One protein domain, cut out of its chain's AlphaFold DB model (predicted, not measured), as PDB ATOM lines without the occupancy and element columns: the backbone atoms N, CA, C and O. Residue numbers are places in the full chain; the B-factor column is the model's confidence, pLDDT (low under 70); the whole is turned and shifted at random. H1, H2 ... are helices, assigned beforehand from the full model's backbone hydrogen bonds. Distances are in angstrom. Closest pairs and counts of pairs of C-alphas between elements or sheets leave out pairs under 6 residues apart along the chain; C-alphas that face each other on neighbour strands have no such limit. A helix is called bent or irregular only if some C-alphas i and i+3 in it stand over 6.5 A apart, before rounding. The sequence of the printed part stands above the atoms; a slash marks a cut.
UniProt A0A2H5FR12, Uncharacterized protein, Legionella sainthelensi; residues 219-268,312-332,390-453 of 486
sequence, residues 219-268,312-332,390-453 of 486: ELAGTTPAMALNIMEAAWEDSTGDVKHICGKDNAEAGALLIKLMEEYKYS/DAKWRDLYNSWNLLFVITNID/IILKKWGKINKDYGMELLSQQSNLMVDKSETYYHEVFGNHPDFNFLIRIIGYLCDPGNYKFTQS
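Overview. This is residues 219 to 268, 312 to 332 and 390 to 453 of the 486 residues of an uncharacterized protein of Legionella sainthelensi (UniProt A0A2H5FR12). What shape do these atoms make? Helices H6, H1, H2 and H4 lie side by side in a row, with H3 packed over one side of H1, H2 and H4 and short H5 crossing H2 on the other side. H1, H2, H3 and H4 form an up-and-down bundle, each running against the one before it, with H2 in the middle. What is it built of, and how large is it? The 135 printed residues hold six named helices, H1 to H6 in chain order, and no named strand; the class is all helix. The whole is compact, with a radius of gyration of the C-alphas of 13.9 A and spans of 42 by 32 by 27 A.

Along the chain. Where do the first helices run? H1, residues 223 to 240, begins with C-alpha 223 at (-3.720, 28.769, 4.244) and is 26.1 A long. H2, residues 244 to 265, is 28.8 A long and irregular: C-alphas 246 and 249 are 7.8 A apart. Which helices follow? H3, residues 313 to 330, measures 25.4 A, and H4, residues 390 to 410, measures 31.0 A from C-alpha 390 at (22.869, 13.581, -14.017). H5 is residues 418 to 425, 11.2 A; H6, residues 430 to 443, is 19.9 A and ends with C-alpha 443 at (-7.500, 40.271, -5.138).

Arrangement. What does the hub, H2, touch? H1 and H2 are a hairpin, opposite ways at a shallow tilt of 16 degrees, with closest C-alphas Asp 238 and Gly 248 at 4.2 A. H4 touches H2 the same way at a shallow 19 degrees, closest C-alphas Cys 247 and Lys 393 at 4.3 A. H5 touches residues 252 to 260 of H2 alone, about perpendicular at 78 degrees, closest C-alphas Glu 253 and Tyr 422 at 5.3 A. Where do H3 and H6 sit? H3 touches H2, opposite ways at a shallow 28 degrees, closest C-alphas Asn 251 and Trp 322 at 6.5 A. H6 touches H1, opposite ways at a shallow 16 degrees, closest C-alphas Trp 236 and Pro 430 at 6.8 A; H2 and H6 are apart. Are the helix backbones complete? Every O i to N i+4 pair is within hydrogen-bond range in H3, H5 and H6; the counts are 13 of 14 in H1, 15 of 18 in H2 and 16 of 17 in H4.

Size, cuts and confidence. How far does it reach, and where is it cut? The C-alphas of Glu 219 and Ile 390 are the two farthest apart, 43.6 A. Residues 269 to 311 are not printed, with 11.0 A between C-alphas 268 and 312, nor are 333 to 389, with 18.5 A between C-alphas 332 and 390. Which links are long, and where is confidence low? Of the links printed whole, H1 to H2 and H5 to H6 are tight, H4 to H5 is short, and none is long. Residues 219 to 222, 411 to 427 and 453 have a pLDDT under 70.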
ATOM      1  N   GLU A 219     -12.186  26.638  10.723       55.53
ATOM      2  CA  GLU A 219     -11.495  26.594   9.432       55.53
ATOM      3  C   GLU A 219     -10.874  27.969   9.139       55.53
ATOM      4  O   GLU A 219     -11.581  28.955   8.936       55.53
ATOM      5  N   LEU A 220      -9.541  28.049   9.098       59.78
ATOM      6  CA  LEU A 220      -8.832  29.269   8.699       59.78
ATOM      7  C   LEU A 220      -8.727  29.321   7.167       59.78
ATOM      8  O   LEU A 220      -7.873  28.657   6.567       59.78
ATOM      9  N   ALA A 221      -9.569  30.139   6.530       57.44
ATOM     10  CA  ALA A 221      -9.454  30.443   5.103       57.44
ATOM     11  C   ALA A 221      -8.052  31.000   4.750       57.44
ATOM     12  O   ALA A 221      -7.387  31.626   5.574       57.44
ATOM     13  N   GLY A 222      -7.574  30.765   3.522       67.88
ATOM     14  CA  GLY A 222      -6.330  31.364   3.008       67.88
ATOM     15  C   GLY A 222      -5.017  30.602   3.249       67.88
ATOM     16  O   GLY A 222      -4.019  30.923   2.604       67.88
ATOM     17  N   THR A 223      -4.975  29.542   4.070       77.38
ATOM     18  CA  THR A 223      -3.720  28.769   4.244       77.38
ATOM     19  C   THR A 223      -3.273  28.065   2.963       77.38
ATOM     20  O   THR A 223      -2.096  28.139   2.608       77.38
ATOM     21  N   THR A 224      -4.192  27.394   2.265       82.94
ATOM     22  CA  THR A 224      -3.876  26.695   1.012       82.94
ATOM     23  C   THR A 224      -3.392  27.670  -0.073       82.94
ATOM     24  O   THR A 224      -2.305  27.437  -0.608       82.94
ATOM     25  N   PRO A 225      -4.082  28.799  -0.341       84.00
ATOM     26  CA  PRO A 225      -3.568  29.845  -1.229       84.00
ATOM     27  C   PRO A 225      -2.186  30.394  -0.834       84.00
ATOM     28  O   PRO A 225      -1.310  30.510  -1.689       84.00
ATOM     29  N   ALA A 226      -1.935  30.673   0.450       83.50
ATOM     30  CA  ALA A 226      -0.633  31.173   0.902       83.50
ATOM     31  C   ALA A 226       0.496  30.141   0.707       83.50
ATOM     32  O   ALA A 226       1.603  30.480   0.281       83.50
ATOM     33  N   MET A 227       0.222  28.859   0.980       87.06
ATOM     34  CA  MET A 227       1.177  27.776   0.730       87.06
ATOM     35  C   MET A 227       1.433  27.594  -0.772       87.06
ATOM     36  O   MET A 227       2.578  27.391  -1.182       87.06
ATOM     37  N   ALA A 228       0.391  27.719  -1.597       88.81
ATOM     38  CA  ALA A 228       0.496  27.662  -3.048       88.81
ATOM     39  C   ALA A 228       1.349  28.806  -3.613       88.81
ATOM     40  O   ALA A 228       2.221  28.545  -4.439       88.81
ATOM     41  N   LEU A 229       1.186  30.035  -3.109       87.50
ATOM     42  CA  LEU A 229       2.052  31.165  -3.458       87.50
ATOM     43  C   LEU A 229       3.524  30.860  -3.134       87.50
ATOM     44  O   LEU A 229       4.389  31.042  -3.989       87.50
ATOM     45  N   ASN A 230       3.813  30.316  -1.944       88.06
ATOM     46  CA  ASN A 230       5.186  29.979  -1.553       88.06
ATOM     47  C   ASN A 230       5.825  28.930  -2.480       88.06
ATOM     48  O   ASN A 230       7.025  29.014  -2.761       88.06
ATOM     49  N   ILE A 231       5.035  27.956  -2.945       92.12
ATOM     50  CA  ILE A 231       5.471  26.951  -3.925       92.12
ATOM     51  C   ILE A 231       5.689  27.597  -5.288       92.12
ATOM     52  O   ILE A 231       6.729  27.375  -5.906       92.12
ATOM     53  N   MET A 232       4.744  28.425  -5.732       88.81
ATOM     54  CA  MET A 232       4.787  29.089  -7.029       88.81
ATOM     55  C   MET A 232       6.016  29.992  -7.166       88.81
ATOM     56  O   MET A 232       6.668  29.954  -8.200       88.81
ATOM     57  N   GLU A 233       6.372  30.749  -6.128       87.94
ATOM     58  CA  GLU A 233       7.580  31.588  -6.104       87.94
ATOM     59  C   GLU A 233       8.865  30.781  -6.353       87.94
ATOM     60  O   GLU A 233       9.729  31.214  -7.107       87.94
ATOM     61  N   ALA A 234       9.004  29.605  -5.735       90.81
ATOM     62  CA  ALA A 234      10.190  28.764  -5.920       90.81
ATOM     63  C   ALA A 234      10.158  27.999  -7.254       90.81
ATOM     64  O   ALA A 234      11.189  27.838  -7.896       90.81
ATOM     65  N   ALA A 235       8.976  27.574  -7.709       91.56
ATOM     66  CA  ALA A 235       8.814  26.966  -9.026       91.56
ATOM     67  C   ALA A 235       9.063  27.973 -10.167       91.56
ATOM     68  O   ALA A 235       9.584  27.587 -11.212       91.56
ATOM     69  N   TRP A 236       8.739  29.255  -9.965       88.75
ATOM     70  CA  TRP A 236       9.107  30.329 -10.887       88.75
ATOM     71  C   TRP A 236      10.630  30.430 -11.012       88.75
ATOM     72  O   TRP A 236      11.128  30.290 -12.126       88.75
ATOM     73  N   GLU A 237      11.349  30.542  -9.891       90.25
ATOM     74  CA  GLU A 237      12.820  30.592  -9.857       90.25
ATOM     75  C   GLU A 237      13.455  29.366 -10.547       90.25
ATOM     76  O   GLU A 237      14.306  29.516 -11.417       90.25
ATOM     77  N   ASP A 238      12.963  28.150 -10.276       90.12
ATOM     78  CA  ASP A 238      13.406  26.927 -10.972       90.12
ATOM     79  C   ASP A 238      13.184  26.989 -12.501       90.12
ATOM     80  O   ASP A 238      13.934  26.398 -13.285       90.12
ATOM     81  N   SER A 239      12.130  27.674 -12.950       86.31
ATOM     82  CA  SER A 239      11.732  27.734 -14.362       86.31
ATOM     83  C   SER A 239      12.409  28.845 -15.174       86.31
ATOM     84  O   SER A 239      12.397  28.797 -16.415       86.31
ATOM     85  N   THR A 240      12.985  29.844 -14.504       86.12
ATOM     86  CA  THR A 240      13.570  31.043 -15.127       86.12
ATOM     87  C   THR A 240      15.038  31.261 -14.775       86.12
ATOM     88  O   THR A 240      15.740  31.866 -15.584       86.12
ATOM     89  N   GLY A 241      15.506  30.732 -13.645       84.19
ATOM     90  CA  GLY A 241      16.877  30.858 -13.164       84.19
ATOM     91  C   GLY A 241      17.880  29.921 -13.841       84.19
ATOM     92  O   GLY A 241      17.584  29.210 -14.810       84.19
ATOM     93  N   ASP A 242      19.095  29.898 -13.293       86.62
ATOM     94  CA  ASP A 242      20.272  29.260 -13.901       86.62
ATOM     95  C   ASP A 242      20.125  27.741 -14.081       86.62
ATOM     96  O   ASP A 242      20.675  27.144 -15.011       86.62
ATOM     97  N   VAL A 243      19.344  27.089 -13.219       89.25
ATOM     98  CA  VAL A 243      19.217  25.620 -13.184       89.25
ATOM     99  C   VAL A 243      18.085  25.075 -14.052       89.25
ATOM    100  O   VAL A 243      17.903  23.853 -14.146       89.25
ATOM    101  N   LYS A 244      17.362  25.960 -14.752       87.88
ATOM    102  CA  LYS A 244      16.246  25.638 -15.653       87.88
ATOM    103  C   LYS A 244      16.550  24.483 -16.604       87.88
ATOM    104  O   LYS A 244      15.721  23.587 -16.779       87.88
ATOM    105  N   HIS A 245      17.728  24.507 -17.229       87.88
ATOM    106  CA  HIS A 245      18.132  23.544 -18.260       87.88
ATOM    107  C   HIS A 245      18.670  22.218 -17.703       87.88
ATOM    108  O   HIS A 245      18.796  21.253 -18.459       87.88
ATOM    109  N   ILE A 246      18.956  22.157 -16.400       90.56
ATOM    110  CA  ILE A 246      19.491  20.969 -15.730       90.56
ATOM    111  C   ILE A 246      18.341  20.150 -15.143       90.56
ATOM    112  O   ILE A 246      18.084  19.025 -15.571       90.56
ATOM    113  N   CYS A 247      17.630  20.729 -14.176       91.44
ATOM    114  CA  CYS A 247      16.559  20.067 -13.429       91.44
ATOM    115  C   CYS A 247      15.363  20.979 -13.141       91.44
ATOM    116  O   CYS A 247      14.291  20.471 -12.815       91.44
ATOM    117  N   GLY A 248      15.536  22.298 -13.279       89.44
ATOM    118  CA  GLY A 248      14.563  23.297 -12.855       89.44
ATOM    119  C   GLY A 248      13.203  23.143 -13.532       89.44
ATOM    120  O   GLY A 248      12.189  23.150 -12.846       89.44
ATOM    121  N   LYS A 249      13.146  22.860 -14.843       90.38
ATOM    122  CA  LYS A 249      11.855  22.639 -15.528       90.38
ATOM    123  C   LYS A 249      11.040  21.495 -14.907       90.38
ATOM    124  O   LYS A 249       9.880  21.691 -14.557       90.38
ATOM    125  N   ASP A 250      11.638  20.311 -14.756       93.19
ATOM    126  CA  ASP A 250      10.933  19.150 -14.193       93.19
ATOM    127  C   ASP A 250      10.555  19.386 -12.719       93.19
ATOM    128  O   ASP A 250       9.481  18.971 -12.281       93.19
ATOM    129  N   ASN A 251      11.402  20.084 -11.954       95.31
ATOM    130  CA  ASN A 251      11.098  20.417 -10.562       95.31
ATOM    131  C   ASN A 251       9.983  21.473 -10.447       95.31
ATOM    132  O   ASN A 251       9.111  21.352  -9.589       95.31
ATOM    133  N   ALA A 252       9.933  22.460 -11.342       92.94
ATOM    134  CA  ALA A 252       8.844  23.432 -11.413       92.94
ATOM    135  C   ALA A 252       7.507  22.768 -11.797       92.94
ATOM    136  O   ALA A 252       6.471  23.085 -11.209       92.94
ATOM    137  N   GLU A 253       7.522  21.791 -12.715       92.25
ATOM    138  CA  GLU A 253       6.356  20.947 -13.027       92.25
ATOM    139  C   GLU A 253       5.859  20.195 -11.774       92.25
ATOM    140  O   GLU A 253       4.657  20.173 -11.502       92.25
ATOM    141  N   ALA A 254       6.766  19.646 -10.955       94.56
ATOM    142  CA  ALA A 254       6.411  19.029  -9.672       94.56
ATOM    143  C   ALA A 254       5.816  20.033  -8.665       94.56
ATOM    144  O   ALA A 254       4.869  19.698  -7.951       94.56
ATOM    145  N   GLY A 255       6.310  21.275  -8.645       94.31
ATOM    146  CA  GLY A 255       5.733  22.371  -7.861       94.31
ATOM    147  C   GLY A 255       4.287  22.685  -8.262       94.31
ATOM    148  O   GLY A 255       3.414  22.790  -7.403       94.31
ATOM    149  N   ALA A 256       3.998  22.747  -9.565       91.38
ATOM    150  CA  ALA A 256       2.633  22.940 -10.066       91.38
ATOM    151  C   ALA A 256       1.700  21.787  -9.641       91.38
ATOM    152  O   ALA A 256       0.563  22.020  -9.225       91.38
ATOM    153  N   LEU A 257       2.198  20.545  -9.677       91.38
ATOM    154  CA  LEU A 257       1.461  19.362  -9.218       91.38
ATOM    155  C   LEU A 257       1.184  19.402  -7.710       91.38
ATOM    156  O   LEU A 257       0.071  19.088  -7.301       91.38
ATOM    157  N   LEU A 258       2.138  19.843  -6.883       93.56
ATOM    158  CA  LEU A 258       1.916  20.040  -5.444       93.56
ATOM    159  C   LEU A 258       0.760  21.008  -5.176       93.56
ATOM    160  O   LEU A 258      -0.087  20.718  -4.331       93.56
ATOM    161  N   ILE A 259       0.708  22.131  -5.897       91.56
ATOM    162  CA  ILE A 259      -0.388  23.102  -5.785       91.56
ATOM    163  C   ILE A 259      -1.710  22.461  -6.209       91.56
ATOM    164  O   ILE A 259      -2.694  22.545  -5.474       91.56
ATOM    165  N   LYS A 260      -1.722  21.771  -7.357       88.12
ATOM    166  CA  LYS A 260      -2.914  21.094  -7.875       88.12
ATOM    167  C   LYS A 260      -3.485  20.106  -6.864       88.12
ATOM    168  O   LYS A 260      -4.683  20.125  -6.610       88.12
ATOM    169  N   LEU A 261      -2.625  19.281  -6.267       89.31
ATOM    170  CA  LEU A 261      -3.021  18.325  -5.237       89.31
ATOM    171  C   LEU A 261      -3.702  19.051  -4.072       89.31
ATOM    172  O   LEU A 261      -4.813  18.676  -3.720       89.31
ATOM    173  N   MET A 262      -3.120  20.132  -3.531       90.06
ATOM    174  CA  MET A 262      -3.760  20.872  -2.430       90.06
ATOM    175  C   MET A 262      -5.152  21.408  -2.798       90.06
ATOM    176  O   MET A 262      -6.072  21.355  -1.980       90.06
ATOM    177  N   GLU A 263      -5.312  21.924  -4.019       87.00
ATOM    178  CA  GLU A 263      -6.579  22.488  -4.497       87.00
ATOM    179  C   GLU A 263      -7.663  21.423  -4.732       87.00
ATOM    180  O   GLU A 263      -8.841  21.690  -4.478       87.00
ATOM    181  N   GLU A 264      -7.282  20.228  -5.193       84.81
ATOM    182  CA  GLU A 264      -8.194  19.098  -5.421       84.81
ATOM    183  C   GLU A 264      -8.553  18.374  -4.115       84.81
ATOM    184  O   GLU A 264      -9.726  18.086  -3.871       84.81
ATOM    185  N   TYR A 265      -7.568  18.141  -3.239       84.94
ATOM    186  CA  TYR A 265      -7.775  17.527  -1.924       84.94
ATOM    187  C   TYR A 265      -8.520  18.429  -0.944       84.94
ATOM    188  O   TYR A 265      -9.056  17.931   0.045       84.94
ATOM    189  N   LYS A 266      -8.559  19.742  -1.210       84.50
ATOM    190  CA  LYS A 266      -9.165  20.751  -0.334       84.50
ATOM    191  C   LYS A 266      -8.627  20.648   1.094       84.50
ATOM    192  O   LYS A 266      -9.401  20.602   2.047       84.50
ATOM    193  N   TYR A 267      -7.300  20.588   1.234       87.19
ATOM    194  CA  TYR A 267      -6.684  20.543   2.558       87.19
ATOM    195  C   TYR A 267      -7.157  21.716   3.413       87.19
ATOM    196  O   TYR A 267      -7.221  22.860   2.947       87.19
ATOM    197  N   SER A 268      -7.483  21.403   4.661       83.81
ATOM    198  CA  SER A 268      -8.025  22.340   5.632       83.81
ATOM    199  C   SER A 268      -6.998  22.680   6.701       83.81
ATOM    200  O   SER A 268      -5.953  22.038   6.844       83.81
ATOM    201  N   ASP A 312      -1.782  15.203   3.675       91.94
ATOM    202  CA  ASP A 312      -1.339  13.810   3.737       91.94
ATOM    203  C   ASP A 312       0.193  13.669   3.664       91.94
ATOM    204  O   ASP A 312       0.922  14.545   3.187       91.94
ATOM    205  N   ALA A 313       0.688  12.526   4.145       93.38
ATOM    206  CA  ALA A 313       2.115  12.225   4.184       93.38
ATOM    207  C   ALA A 313       2.754  12.145   2.786       93.38
ATOM    208  O   ALA A 313       3.910  12.527   2.623       93.38
ATOM    209  N   LYS A 314       2.015  11.707   1.754       94.56
ATOM    210  CA  LYS A 314       2.566  11.598   0.396       94.56
ATOM    211  C   LYS A 314       2.837  12.982  -0.191       94.56
ATOM    212  O   LYS A 314       3.870  13.173  -0.836       94.56
ATOM    213  N   TRP A 315       1.953  13.947   0.062       94.88
ATOM    214  CA  TRP A 315       2.166  15.345  -0.301       94.88
ATOM    215  C   TRP A 315       3.364  15.939   0.441       94.88
ATOM    216  O   TRP A 315       4.234  16.537  -0.193       94.88
ATOM    217  N   ARG A 316       3.462  15.721   1.763       95.06
ATOM    218  CA  ARG A 316       4.615  16.148   2.581       95.06
ATOM    219  C   ARG A 316       5.928  15.605   2.015       95.06
ATOM    220  O   ARG A 316       6.901  16.345   1.887       95.06
ATOM    221  N   ASP A 317       5.953  14.328   1.648       95.75
ATOM    222  CA  ASP A 317       7.151  13.668   1.134       95.75
ATOM    223  C   ASP A 317       7.590  14.237  -0.219       95.75
ATOM    224  O   ASP A 317       8.781  14.518  -0.408       95.75
ATOM    225  N   LEU A 318       6.636  14.470  -1.133       97.06
ATOM    226  CA  LEU A 318       6.902  15.165  -2.393       97.06
ATOM    227  C   LEU A 318       7.428  16.574  -2.131       97.06
ATOM    228  O   LEU A 318       8.434  16.965  -2.718       97.06
ATOM    229  N   TYR A 319       6.783  17.316  -1.232       96.75
ATOM    230  CA  TYR A 319       7.181  18.673  -0.887       96.75
ATOM    231  C   TYR A 319       8.614  18.724  -0.351       96.75
ATOM    232  O   TYR A 319       9.407  19.552  -0.799       96.75
ATOM    233  N   ASN A 320       8.965  17.839   0.588       96.12
ATOM    234  CA  ASN A 320      10.310  17.758   1.158       96.12
ATOM    235  C   ASN A 320      11.357  17.488   0.070       96.12
ATOM    236  O   ASN A 320      12.339  18.221  -0.025       96.12
ATOM    237  N   SER A 321      11.123  16.493  -0.791       97.81
ATOM    238  CA  SER A 321      12.034  16.152  -1.893       97.81
ATOM    239  C   SER A 321      12.167  17.281  -2.925       97.81
ATOM    240  O   SER A 321      13.271  17.609  -3.361       97.81
ATOM    241  N   TRP A 322      11.049  17.909  -3.289       98.06
ATOM    242  CA  TRP A 322      10.994  19.037  -4.220       98.06
ATOM    243  C   TRP A 322      11.733  20.271  -3.685       98.06
ATOM    244  O   TRP A 322      12.544  20.866  -4.396       98.06
ATOM    245  N   ASN A 323      11.499  20.629  -2.418       96.94
ATOM    246  CA  ASN A 323      12.124  21.793  -1.790       96.94
ATOM    247  C   ASN A 323      13.618  21.543  -1.520       96.94
ATOM    248  O   ASN A 323      14.410  22.472  -1.622       96.94
ATOM    249  N   LEU A 324      14.023  20.301  -1.228       97.38
ATOM    250  CA  LEU A 324      15.438  19.936  -1.094       97.38
ATOM    251  C   LEU A 324      16.196  20.154  -2.403       97.38
ATOM    252  O   LEU A 324      17.256  20.780  -2.379       97.38
ATOM    253  N   LEU A 325      15.639  19.690  -3.531       97.69
ATOM    254  CA  LEU A 325      16.236  19.935  -4.841       97.69
ATOM    255  C   LEU A 325      16.355  21.440  -5.100       97.69
ATOM    256  O   LEU A 325      17.462  21.904  -5.343       97.69
ATOM    257  N   PHE A 326      15.257  22.189  -4.931       96.31
ATOM    258  CA  PHE A 326      15.228  23.645  -5.103       96.31
ATOM    259  C   PHE A 326      16.321  24.361  -4.292       96.31
ATOM    260  O   PHE A 326      17.034  25.213  -4.820       96.31
ATOM    261  N   VAL A 327      16.467  24.017  -3.008       94.81
ATOM    262  CA  VAL A 327      17.435  24.662  -2.108       94.81
ATOM    263  C   VAL A 327      18.872  24.375  -2.540       94.81
ATOM    264  O   VAL A 327      19.666  25.309  -2.630       94.81
ATOM    265  N   ILE A 328      19.195  23.112  -2.837       93.88
ATOM    266  CA  ILE A 328      20.549  22.689  -3.230       93.88
ATOM    267  C   ILE A 328      20.974  23.337  -4.552       93.88
ATOM    268  O   ILE A 328      22.163  23.584  -4.764       93.88
ATOM    269  N   THR A 329      20.025  23.595  -5.455       93.25
ATOM    270  CA  THR A 329      20.317  24.120  -6.792       93.25
ATOM    271  C   THR A 329      20.301  25.638  -6.880       93.25
ATOM    272  O   THR A 329      21.069  26.173  -7.672       93.25
ATOM    273  N   ASN A 330      19.466  26.322  -6.090       91.00
ATOM    274  CA  ASN A 330      19.248  27.768  -6.231       91.00
ATOM    275  C   ASN A 330      19.740  28.607  -5.045       91.00
ATOM    276  O   ASN A 330      19.888  29.813  -5.198       91.00
ATOM    277  N   ILE A 331      19.964  28.012  -3.867       90.19
ATOM    278  CA  ILE A 331      20.324  28.769  -2.657       90.19
ATOM    279  C   ILE A 331      21.704  28.356  -2.153       90.19
ATOM    280  O   ILE A 331      22.650  29.134  -2.203       90.19
ATOM    281  N   ASP A 332      21.817  27.134  -1.636       90.81
ATOM    282  CA  ASP A 332      23.025  26.648  -0.977       90.81
ATOM    283  C   ASP A 332      22.978  25.120  -0.807       90.81
ATOM    284  O   ASP A 332      21.918  24.522  -0.612       90.81
ATOM    285  N   ILE A 390      23.680  14.778 -13.740       97.75
ATOM    286  CA  ILE A 390      22.869  13.581 -14.017       97.75
ATOM    287  C   ILE A 390      21.940  13.285 -12.835       97.75
ATOM    288  O   ILE A 390      20.764  12.962 -13.030       97.75
ATOM    289  N   ILE A 391      22.462  13.405 -11.612       98.00
ATOM    290  CA  ILE A 391      21.713  13.178 -10.373       98.00
ATOM    291  C   ILE A 391      20.600  14.220 -10.232       98.00
ATOM    292  O   ILE A 391      19.441  13.844 -10.065       98.00
ATOM    293  N   LEU A 392      20.925  15.510 -10.367       97.31
ATOM    294  CA  LEU A 392      19.973  16.617 -10.241       97.31
ATOM    295  C   LEU A 392      18.859  16.526 -11.288       97.31
ATOM    296  O   LEU A 392      17.676  16.594 -10.951       97.31
ATOM    297  N   LYS A 393      19.216  16.279 -12.554       97.62
ATOM    298  CA  LYS A 393      18.246  16.078 -13.638       97.62
ATOM    299  C   LYS A 393      17.301  14.919 -13.342       97.62
ATOM    300  O   LYS A 393      16.089  15.021 -13.542       97.62
ATOM    301  N   LYS A 394      17.837  13.798 -12.849       98.00
ATOM    302  CA  LYS A 394      17.010  12.643 -12.497       98.00
ATOM    303  C   LYS A 394      16.117  12.926 -11.289       98.00
ATOM    304  O   LYS A 394      14.982  12.455 -11.288       98.00
ATOM    305  N   TRP A 395      16.594  13.686 -10.308       98.12
ATOM    306  CA  TRP A 395      15.815  14.069  -9.135       98.12
ATOM    307  C   TRP A 395      14.589  14.904  -9.519       98.12
ATOM    308  O   TRP A 395      13.476  14.536  -9.144       98.12
ATOM    309  N   GLY A 396      14.758  15.928 -10.366       97.25
ATOM    310  CA  GLY A 396      13.637  16.727 -10.878       97.25
ATOM    311  C   GLY A 396      12.584  15.855 -11.567       97.25
ATOM    312  O   GLY A 396      11.397  15.922 -11.245       97.25
ATOM    313  N   LYS A 397      13.027  14.933 -12.434       96.62
ATOM    314  CA  LYS A 397      12.135  13.964 -13.082       96.62
ATOM    315  C   LYS A 397      11.406  13.053 -12.087       96.62
ATOM    316  O   LYS A 397      10.227  12.786 -12.279       96.62
ATOM    317  N   ILE A 398      12.087  12.555 -11.052       97.69
ATOM    318  CA  ILE A 398      11.471  11.710 -10.014       97.69
ATOM    319  C   ILE A 398      10.374  12.485  -9.276       97.69
ATOM    320  O   ILE A 398       9.277  11.957  -9.117       97.69
ATOM    321  N   ASN A 399      10.635  13.733  -8.876       97.62
ATOM    322  CA  ASN A 399       9.639  14.572  -8.201       97.62
ATOM    323  C   ASN A 399       8.390  14.752  -9.073       97.62
ATOM    324  O   ASN A 399       7.268  14.554  -8.606       97.62
ATOM    325  N   LYS A 400       8.585  15.049 -10.363       94.94
ATOM    326  CA  LYS A 400       7.485  15.159 -11.322       94.94
ATOM    327  C   LYS A 400       6.702  13.857 -11.471       94.94
ATOM    328  O   LYS A 400       5.477  13.861 -11.357       94.94
ATOM    329  N   ASP A 401       7.403  12.760 -11.753       94.00
ATOM    330  CA  ASP A 401       6.784  11.454 -11.989       94.00
ATOM    331  C   ASP A 401       5.966  11.021 -10.754       94.00
ATOM    332  O   ASP A 401       4.891  10.443 -10.910       94.00
ATOM    333  N   TYR A 402       6.431  11.351  -9.540       95.06
ATOM    334  CA  TYR A 402       5.704  11.083  -8.299       95.06
ATOM    335  C   TYR A 402       4.440  11.933  -8.166       95.06
ATOM    336  O   TYR A 402       3.370  11.386  -7.915       95.06
ATOM    337  N   GLY A 403       4.526  13.251  -8.383       93.12
ATOM    338  CA  GLY A 403       3.353  14.134  -8.337       93.12
ATOM    339  C   GLY A 403       2.260  13.715  -9.325       93.12
ATOM    340  O   GLY A 403       1.076  13.742  -8.992       93.12
ATOM    341  N   MET A 404       2.657  13.242 -10.511       89.62
ATOM    342  CA  MET A 404       1.734  12.681 -11.501       89.62
ATOM    343  C   MET A 404       1.076  11.388 -11.025       89.62
ATOM    344  O   MET A 404      -0.123  11.199 -11.234       89.62
ATOM    345  N   GLU A 405       1.835  10.505 -10.371       90.50
ATOM    346  CA  GLU A 405       1.276   9.292  -9.776       90.50
ATOM    347  C   GLU A 405       0.239   9.640  -8.698       90.50
ATOM    348  O   GLU A 405      -0.872   9.109  -8.741       90.50
ATOM    349  N   LEU A 406       0.548  10.572  -7.788       90.56
ATOM    350  CA  LEU A 406      -0.384  11.006  -6.739       90.56
ATOM    351  C   LEU A 406      -1.701  11.534  -7.318       90.56
ATOM    352  O   LEU A 406      -2.775  11.142  -6.866       90.56
ATOM    353  N   LEU A 407      -1.627  12.361  -8.363       86.00
ATOM    354  CA  LEU A 407      -2.811  12.906  -9.025       86.00
ATOM    355  C   LEU A 407      -3.636  11.815  -9.733       86.00
ATOM    356  O   LEU A 407      -4.868  11.830  -9.692       86.00
ATOM    357  N   SER A 408      -2.968  10.830 -10.344       83.44
ATOM    358  CA  SER A 408      -3.637   9.698 -10.998       83.44
ATOM    359  C   SER A 408      -4.376   8.787 -10.013       83.44
ATOM    360  O   SER A 408      -5.430   8.254 -10.344       83.44
ATOM    361  N   GLN A 409      -3.874   8.653  -8.780       82.19
ATOM    362  CA  GLN A 409      -4.513   7.855  -7.727       82.19
ATOM    363  C   GLN A 409      -5.814   8.485  -7.205       82.19
ATOM    364  O   GLN A 409      -6.608   7.798  -6.567       82.19
ATOM    365  N   GLN A 410      -6.037   9.778  -7.452       70.69
ATOM    366  CA  GLN A 410      -7.213  10.505  -6.972       70.69
ATOM    367  C   GLN A 410      -8.412  10.470  -7.907       70.69
ATOM    368  O   GLN A 410      -9.522  10.778  -7.478       70.69
ATOM    369  N   SER A 411      -8.217  10.159  -9.188       55.28
ATOM    370  CA  SER A 411      -9.189  10.572 -10.187       55.28
ATOM    371  C   SER A 411      -9.621   9.464 -11.150       55.28
ATOM    372  O   SER A 411      -8.814   8.783 -11.767       55.28
ATOM    373  N   ASN A 412     -10.941   9.381 -11.367       52.12
ATOM    374  CA  ASN A 412     -11.544   8.913 -12.626       52.12
ATOM    375  C   ASN A 412     -11.300   9.924 -13.779       52.12
ATOM    376  O   ASN A 412     -11.921   9.821 -14.838       52.12
ATOM    377  N   LEU A 413     -10.461  10.947 -13.567       50.88
ATOM    378  CA  LEU A 413     -10.120  11.956 -14.560       50.88
ATOM    379  C   LEU A 413      -9.014  11.385 -15.443       50.88
ATOM    380  O   LEU A 413      -8.004  10.877 -14.960       50.88
ATOM    381  N   MET A 414      -9.208  11.488 -16.754       49.06
ATOM    382  CA  MET A 414      -8.122  11.335 -17.714       49.06
ATOM    383  C   MET A 414      -7.031  12.334 -17.321       49.06
ATOM    384  O   MET A 414      -7.229  13.540 -17.440       49.06
ATOM    385  N   VAL A 415      -5.920  11.829 -16.780       53.59
ATOM    386  CA  VAL A 415      -4.743  12.625 -16.426       53.59
ATOM    387  C   VAL A 415      -4.160  13.168 -17.723       53.59
ATOM    388  O   VAL A 415      -3.324  12.527 -18.364       53.59
ATOM    389  N   ASP A 416      -4.632  14.333 -18.155       51.91
ATOM    390  CA  ASP A 416      -4.111  14.975 -19.352       51.91
ATOM    391  C   ASP A 416      -2.822  15.717 -18.981       51.91
ATOM    392  O   ASP A 416      -2.847  16.882 -18.610       51.91
ATOM    393  N   LYS A 417      -1.714  14.960 -19.004       57.34
ATOM    394  CA  LYS A 417      -0.283  15.339 -19.043       57.34
ATOM    395  C   LYS A 417       0.177  16.482 -18.111       57.34
ATOM    396  O   LYS A 417      -0.304  17.599 -18.175       57.34
ATOM    397  N   SER A 418       1.245  16.247 -17.337       52.88
ATOM    398  CA  SER A 418       1.894  17.241 -16.448       52.88
ATOM    399  C   SER A 418       2.166  18.604 -17.100       52.88
ATOM    400  O   SER A 418       2.091  19.631 -16.431       52.88
ATOM    401  N   GLU A 419       2.468  18.605 -18.404       57.09
ATOM    402  CA  GLU A 419       2.668  19.816 -19.205       57.09
ATOM    403  C   GLU A 419       1.452  20.748 -19.160       57.09
ATOM    404  O   GLU A 419       1.640  21.958 -19.108       57.09
ATOM    405  N   THR A 420       0.227  20.219 -19.105       62.59
ATOM    406  CA  THR A 420      -1.009  21.007 -19.032       62.59
ATOM    407  C   THR A 420      -1.043  21.856 -17.765       62.59
ATOM    408  O   THR A 420      -1.251  23.059 -17.854       62.59
ATOM    409  N   TYR A 421      -0.740  21.281 -16.597       65.31
ATOM    410  CA  TYR A 421      -0.804  22.004 -15.318       65.31
ATOM    411  C   TYR A 421       0.316  23.035 -15.167       65.31
ATOM    412  O   TYR A 421       0.090  24.146 -14.691       65.31
ATOM    413  N   TYR A 422       1.527  22.702 -15.616       68.12
ATOM    414  CA  TYR A 422       2.611  23.680 -15.667       68.12
ATOM    415  C   TYR A 422       2.288  24.819 -16.643       68.12
ATOM    416  O   TYR A 422       2.498  25.985 -16.312       68.12
ATOM    417  N   HIS A 423       1.717  24.519 -17.815       68.50
ATOM    418  CA  HIS A 423       1.250  25.549 -18.741       68.50
ATOM    419  C   HIS A 423       0.057  26.353 -18.193       68.50
ATOM    420  O   HIS A 423      -0.047  27.540 -18.492       68.50
ATOM    421  N   GLU A 424      -0.810  25.778 -17.364       68.19
ATOM    422  CA  GLU A 424      -1.896  26.512 -16.700       68.19
ATOM    423  C   GLU A 424      -1.374  27.499 -15.648       68.19
ATOM    424  O   GLU A 424      -1.914  28.600 -15.514       68.19
ATOM    425  N   VAL A 425      -0.316  27.137 -14.916       68.31
ATOM    426  CA  VAL A 425       0.278  27.993 -13.876       68.31
ATOM    427  C   VAL A 425       1.248  29.019 -14.475       68.31
ATOM    428  O   VAL A 425       1.126  30.210 -14.192       68.31
ATOM    429  N   PHE A 426       2.177  28.582 -15.329       68.00
ATOM    430  CA  PHE A 426       3.284  29.396 -15.849       68.00
ATOM    431  C   PHE A 426       3.197  29.699 -17.351       68.00
ATOM    432  O   PHE A 426       3.784  30.676 -17.817       68.00
ATOM    433  N   GLY A 427       2.447  28.922 -18.132       67.50
ATOM    434  CA  GLY A 427       2.265  29.125 -19.576       67.50
ATOM    435  C   GLY A 427       3.570  29.217 -20.375       67.50
ATOM    436  O   GLY A 427       4.595  28.657 -20.000       67.50
ATOM    437  N   ASN A 428       3.522  29.916 -21.514       74.81
ATOM    438  CA  ASN A 428       4.703  30.175 -22.356       74.81
ATOM    439  C   ASN A 428       5.519  31.398 -21.891       74.81
ATOM    440  O   ASN A 428       6.632  31.613 -22.365       74.81
ATOM    441  N   HIS A 429       4.960  32.197 -20.977       80.56
ATOM    442  CA  HIS A 429       5.547  33.427 -20.445       80.56
ATOM    443  C   HIS A 429       5.544  33.371 -18.906       80.56
ATOM    444  O   HIS A 429       4.669  33.980 -18.285       80.56
ATOM    445  N   PRO A 430       6.485  32.625 -18.292       80.06
ATOM    446  CA  PRO A 430       6.481  32.342 -16.856       80.06
ATOM    447  C   PRO A 430       6.491  33.607 -15.992       80.06
ATOM    448  O   PRO A 430       5.717  33.675 -15.046       80.06
ATOM    449  N   ASP A 431       7.265  34.635 -16.355       84.06
ATOM    450  CA  ASP A 431       7.334  35.894 -15.593       84.06
ATOM    451  C   ASP A 431       6.000  36.650 -15.577       84.06
ATOM    452  O   ASP A 431       5.526  37.103 -14.535       84.06
ATOM    453  N   PHE A 432       5.363  36.768 -16.745       82.69
ATOM    454  CA  PHE A 432       4.094  37.478 -16.882       82.69
ATOM    455  C   PHE A 432       2.954  36.729 -16.190       82.69
ATOM    456  O   PHE A 432       2.138  37.336 -15.495       82.69
ATOM    457  N   ASN A 433       2.917  35.403 -16.336       81.56
ATOM    458  CA  ASN A 433       1.908  34.580 -15.681       81.56
ATOM    459  C   ASN A 433       2.098  34.566 -14.165       81.56
ATOM    460  O   ASN A 433       1.117  34.725 -13.445       81.56
ATOM    461  N   PHE A 434       3.335  34.491 -13.673       84.75
ATOM    462  CA  PHE A 434       3.633  34.638 -12.251       84.75
ATOM    463  C   PHE A 434       3.094  35.965 -11.692       84.75
ATOM    464  O   PHE A 434       2.376  35.962 -10.691       84.75
ATOM    465  N   LEU A 435       3.329  37.084 -12.390       84.69
ATOM    466  CA  LEU A 435       2.791  38.388 -11.994       84.69
ATOM    467  C   LEU A 435       1.253  38.411 -11.976       84.69
ATOM    468  O   LEU A 435       0.662  38.900 -11.013       84.69
ATOM    469  N   ILE A 436       0.589  37.859 -12.999       84.69
ATOM    470  CA  ILE A 436      -0.880  37.754 -13.034       84.69
ATOM    471  C   ILE A 436      -1.401  36.946 -11.844       84.69
ATOM    472  O   ILE A 436      -2.397  37.335 -11.233       84.69
ATOM    473  N   ARG A 437      -0.747  35.829 -11.510       85.31
ATOM    474  CA  ARG A 437      -1.149  34.973 -10.391       85.31
ATOM    475  C   ARG A 437      -0.960  35.671  -9.045       85.31
ATOM    476  O   ARG A 437      -1.851  35.573  -8.208       85.31
ATOM    477  N   ILE A 438       0.124  36.431  -8.861       85.25
ATOM    478  CA  ILE A 438       0.303  37.286  -7.675       85.25
ATOM    479  C   ILE A 438      -0.834  38.305  -7.577       85.25
ATOM    480  O   ILE A 438      -1.463  38.409  -6.530       85.25
ATOM    481  N   ILE A 439      -1.129  39.032  -8.659       83.81
ATOM    482  CA  ILE A 439      -2.207  40.032  -8.664       83.81
ATOM    483  C   ILE A 439      -3.551  39.371  -8.336       83.81
ATOM    484  O   ILE A 439      -4.293  39.878  -7.502       83.81
ATOM    485  N   GLY A 440      -3.845  38.222  -8.947       83.56
ATOM    486  CA  GLY A 440      -5.063  37.463  -8.681       83.56
ATOM    487  C   GLY A 440      -5.178  37.021  -7.221       83.56
ATOM    488  O   GLY A 440      -6.231  37.211  -6.617       83.56
ATOM    489  N   TYR A 441      -4.091  36.506  -6.640       84.69
ATOM    490  CA  TYR A 441      -4.027  36.167  -5.219       84.69
ATOM    491  C   TYR A 441      -4.274  37.389  -4.332       84.69
ATOM    492  O   TYR A 441      -5.059  37.309  -3.398       84.69
ATOM    493  N   LEU A 442      -3.675  38.539  -4.644       81.38
ATOM    494  CA  LEU A 442      -3.893  39.770  -3.878       81.38
ATOM    495  C   LEU A 442      -5.343  40.274  -3.956       81.38
ATOM    496  O   LEU A 442      -5.796  40.952  -3.037       81.38
ATOM    497  N   CYS A 443      -6.079  39.945  -5.022       82.50
ATOM    498  CA  CYS A 443      -7.500  40.271  -5.138       82.50
ATOM    499  C   CYS A 443      -8.416  39.353  -4.308       82.50
ATOM    500  O   CYS A 443      -9.506  39.787  -3.943       82.50
ATOM    501  N   ASP A 444      -8.011  38.110  -4.027       80.94
ATOM    502  CA  ASP A 444      -8.801  37.134  -3.255       80.94
ATOM    503  C   ASP A 444      -7.896  36.155  -2.474       80.94
ATOM    504  O   ASP A 444      -7.859  34.954  -2.761       80.94
ATOM    505  N   PRO A 445      -7.140  36.635  -1.469       78.62
ATOM    506  CA  PRO A 445      -6.105  35.828  -0.815       78.62
ATOM    507  C   PRO A 445      -6.673  34.625  -0.049       78.62
ATOM    508  O   PRO A 445      -5.962  33.651   0.195       78.62
ATOM    509  N   GLY A 446      -7.960  34.667   0.313       77.31
ATOM    510  CA  GLY A 446      -8.644  33.601   1.043       77.31
ATOM    511  C   GLY A 446      -9.045  32.404   0.180       77.31
ATOM    512  O   GLY A 446      -9.030  31.278   0.682       77.31
ATOM    513  N   ASN A 447      -9.379  32.625  -1.100       81.44
ATOM    514  CA  ASN A 447      -9.990  31.600  -1.960       81.44
ATOM    515  C   ASN A 447      -9.299  31.412  -3.320       81.44
ATOM    516  O   ASN A 447      -9.757  30.593  -4.123       81.44
ATOM    517  N   TYR A 448      -8.214  32.143  -3.597       84.81
ATOM    518  CA  TYR A 448      -7.547  32.084  -4.894       84.81
ATOM    519  C   TYR A 448      -7.043  30.677  -5.244       84.81
ATOM    520  O   TYR A 448      -6.399  30.005  -4.437       84.81
ATOM    521  N   LYS A 449      -7.294  30.265  -6.489       84.75
ATOM    522  CA  LYS A 449      -6.804  29.010  -7.066       84.75
ATOM    523  C   LYS A 449      -5.818  29.296  -8.187       84.75
ATOM    524  O   LYS A 449      -6.155  29.921  -9.194       84.75
ATOM    525  N   PHE A 450      -4.605  28.799  -8.022       83.69
ATOM    526  CA  PHE A 450      -3.493  28.979  -8.940       83.69
ATOM    527  C   PHE A 450      -3.575  28.041 -10.149       83.69
ATOM    528  O   PHE A 450      -3.090  28.416 -11.215       83.69
ATOM    529  N   THR A 451      -4.214  26.869 -10.029       80.12
ATOM    530  CA  THR A 451      -4.260  25.868 -11.122       80.12
ATOM    531  C   THR A 451      -5.545  25.875 -11.944       80.12
ATOM    532  O   THR A 451      -5.731  25.030 -12.813       80.12
ATOM    533  N   GLN A 452      -6.460  26.819 -11.709       73.38
ATOM    534  CA  GLN A 452      -7.634  26.966 -12.567       73.38
ATOM    535  C   GLN A 452      -7.324  27.854 -13.778       73.38
ATOM    536  O   GLN A 452      -6.748  28.946 -13.665       73.38
ATOM    537  N   SER A 453      -7.751  27.385 -14.949       55.19
ATOM    538  CA  SER A 453      -7.838  28.173 -16.171       55.19
ATOM    539  C   SER A 453      -9.077  29.068 -16.085       55.19
ATOM    540  O   SER A 453     -10.210  28.624 -16.262       55.19
TER     541      SER A 453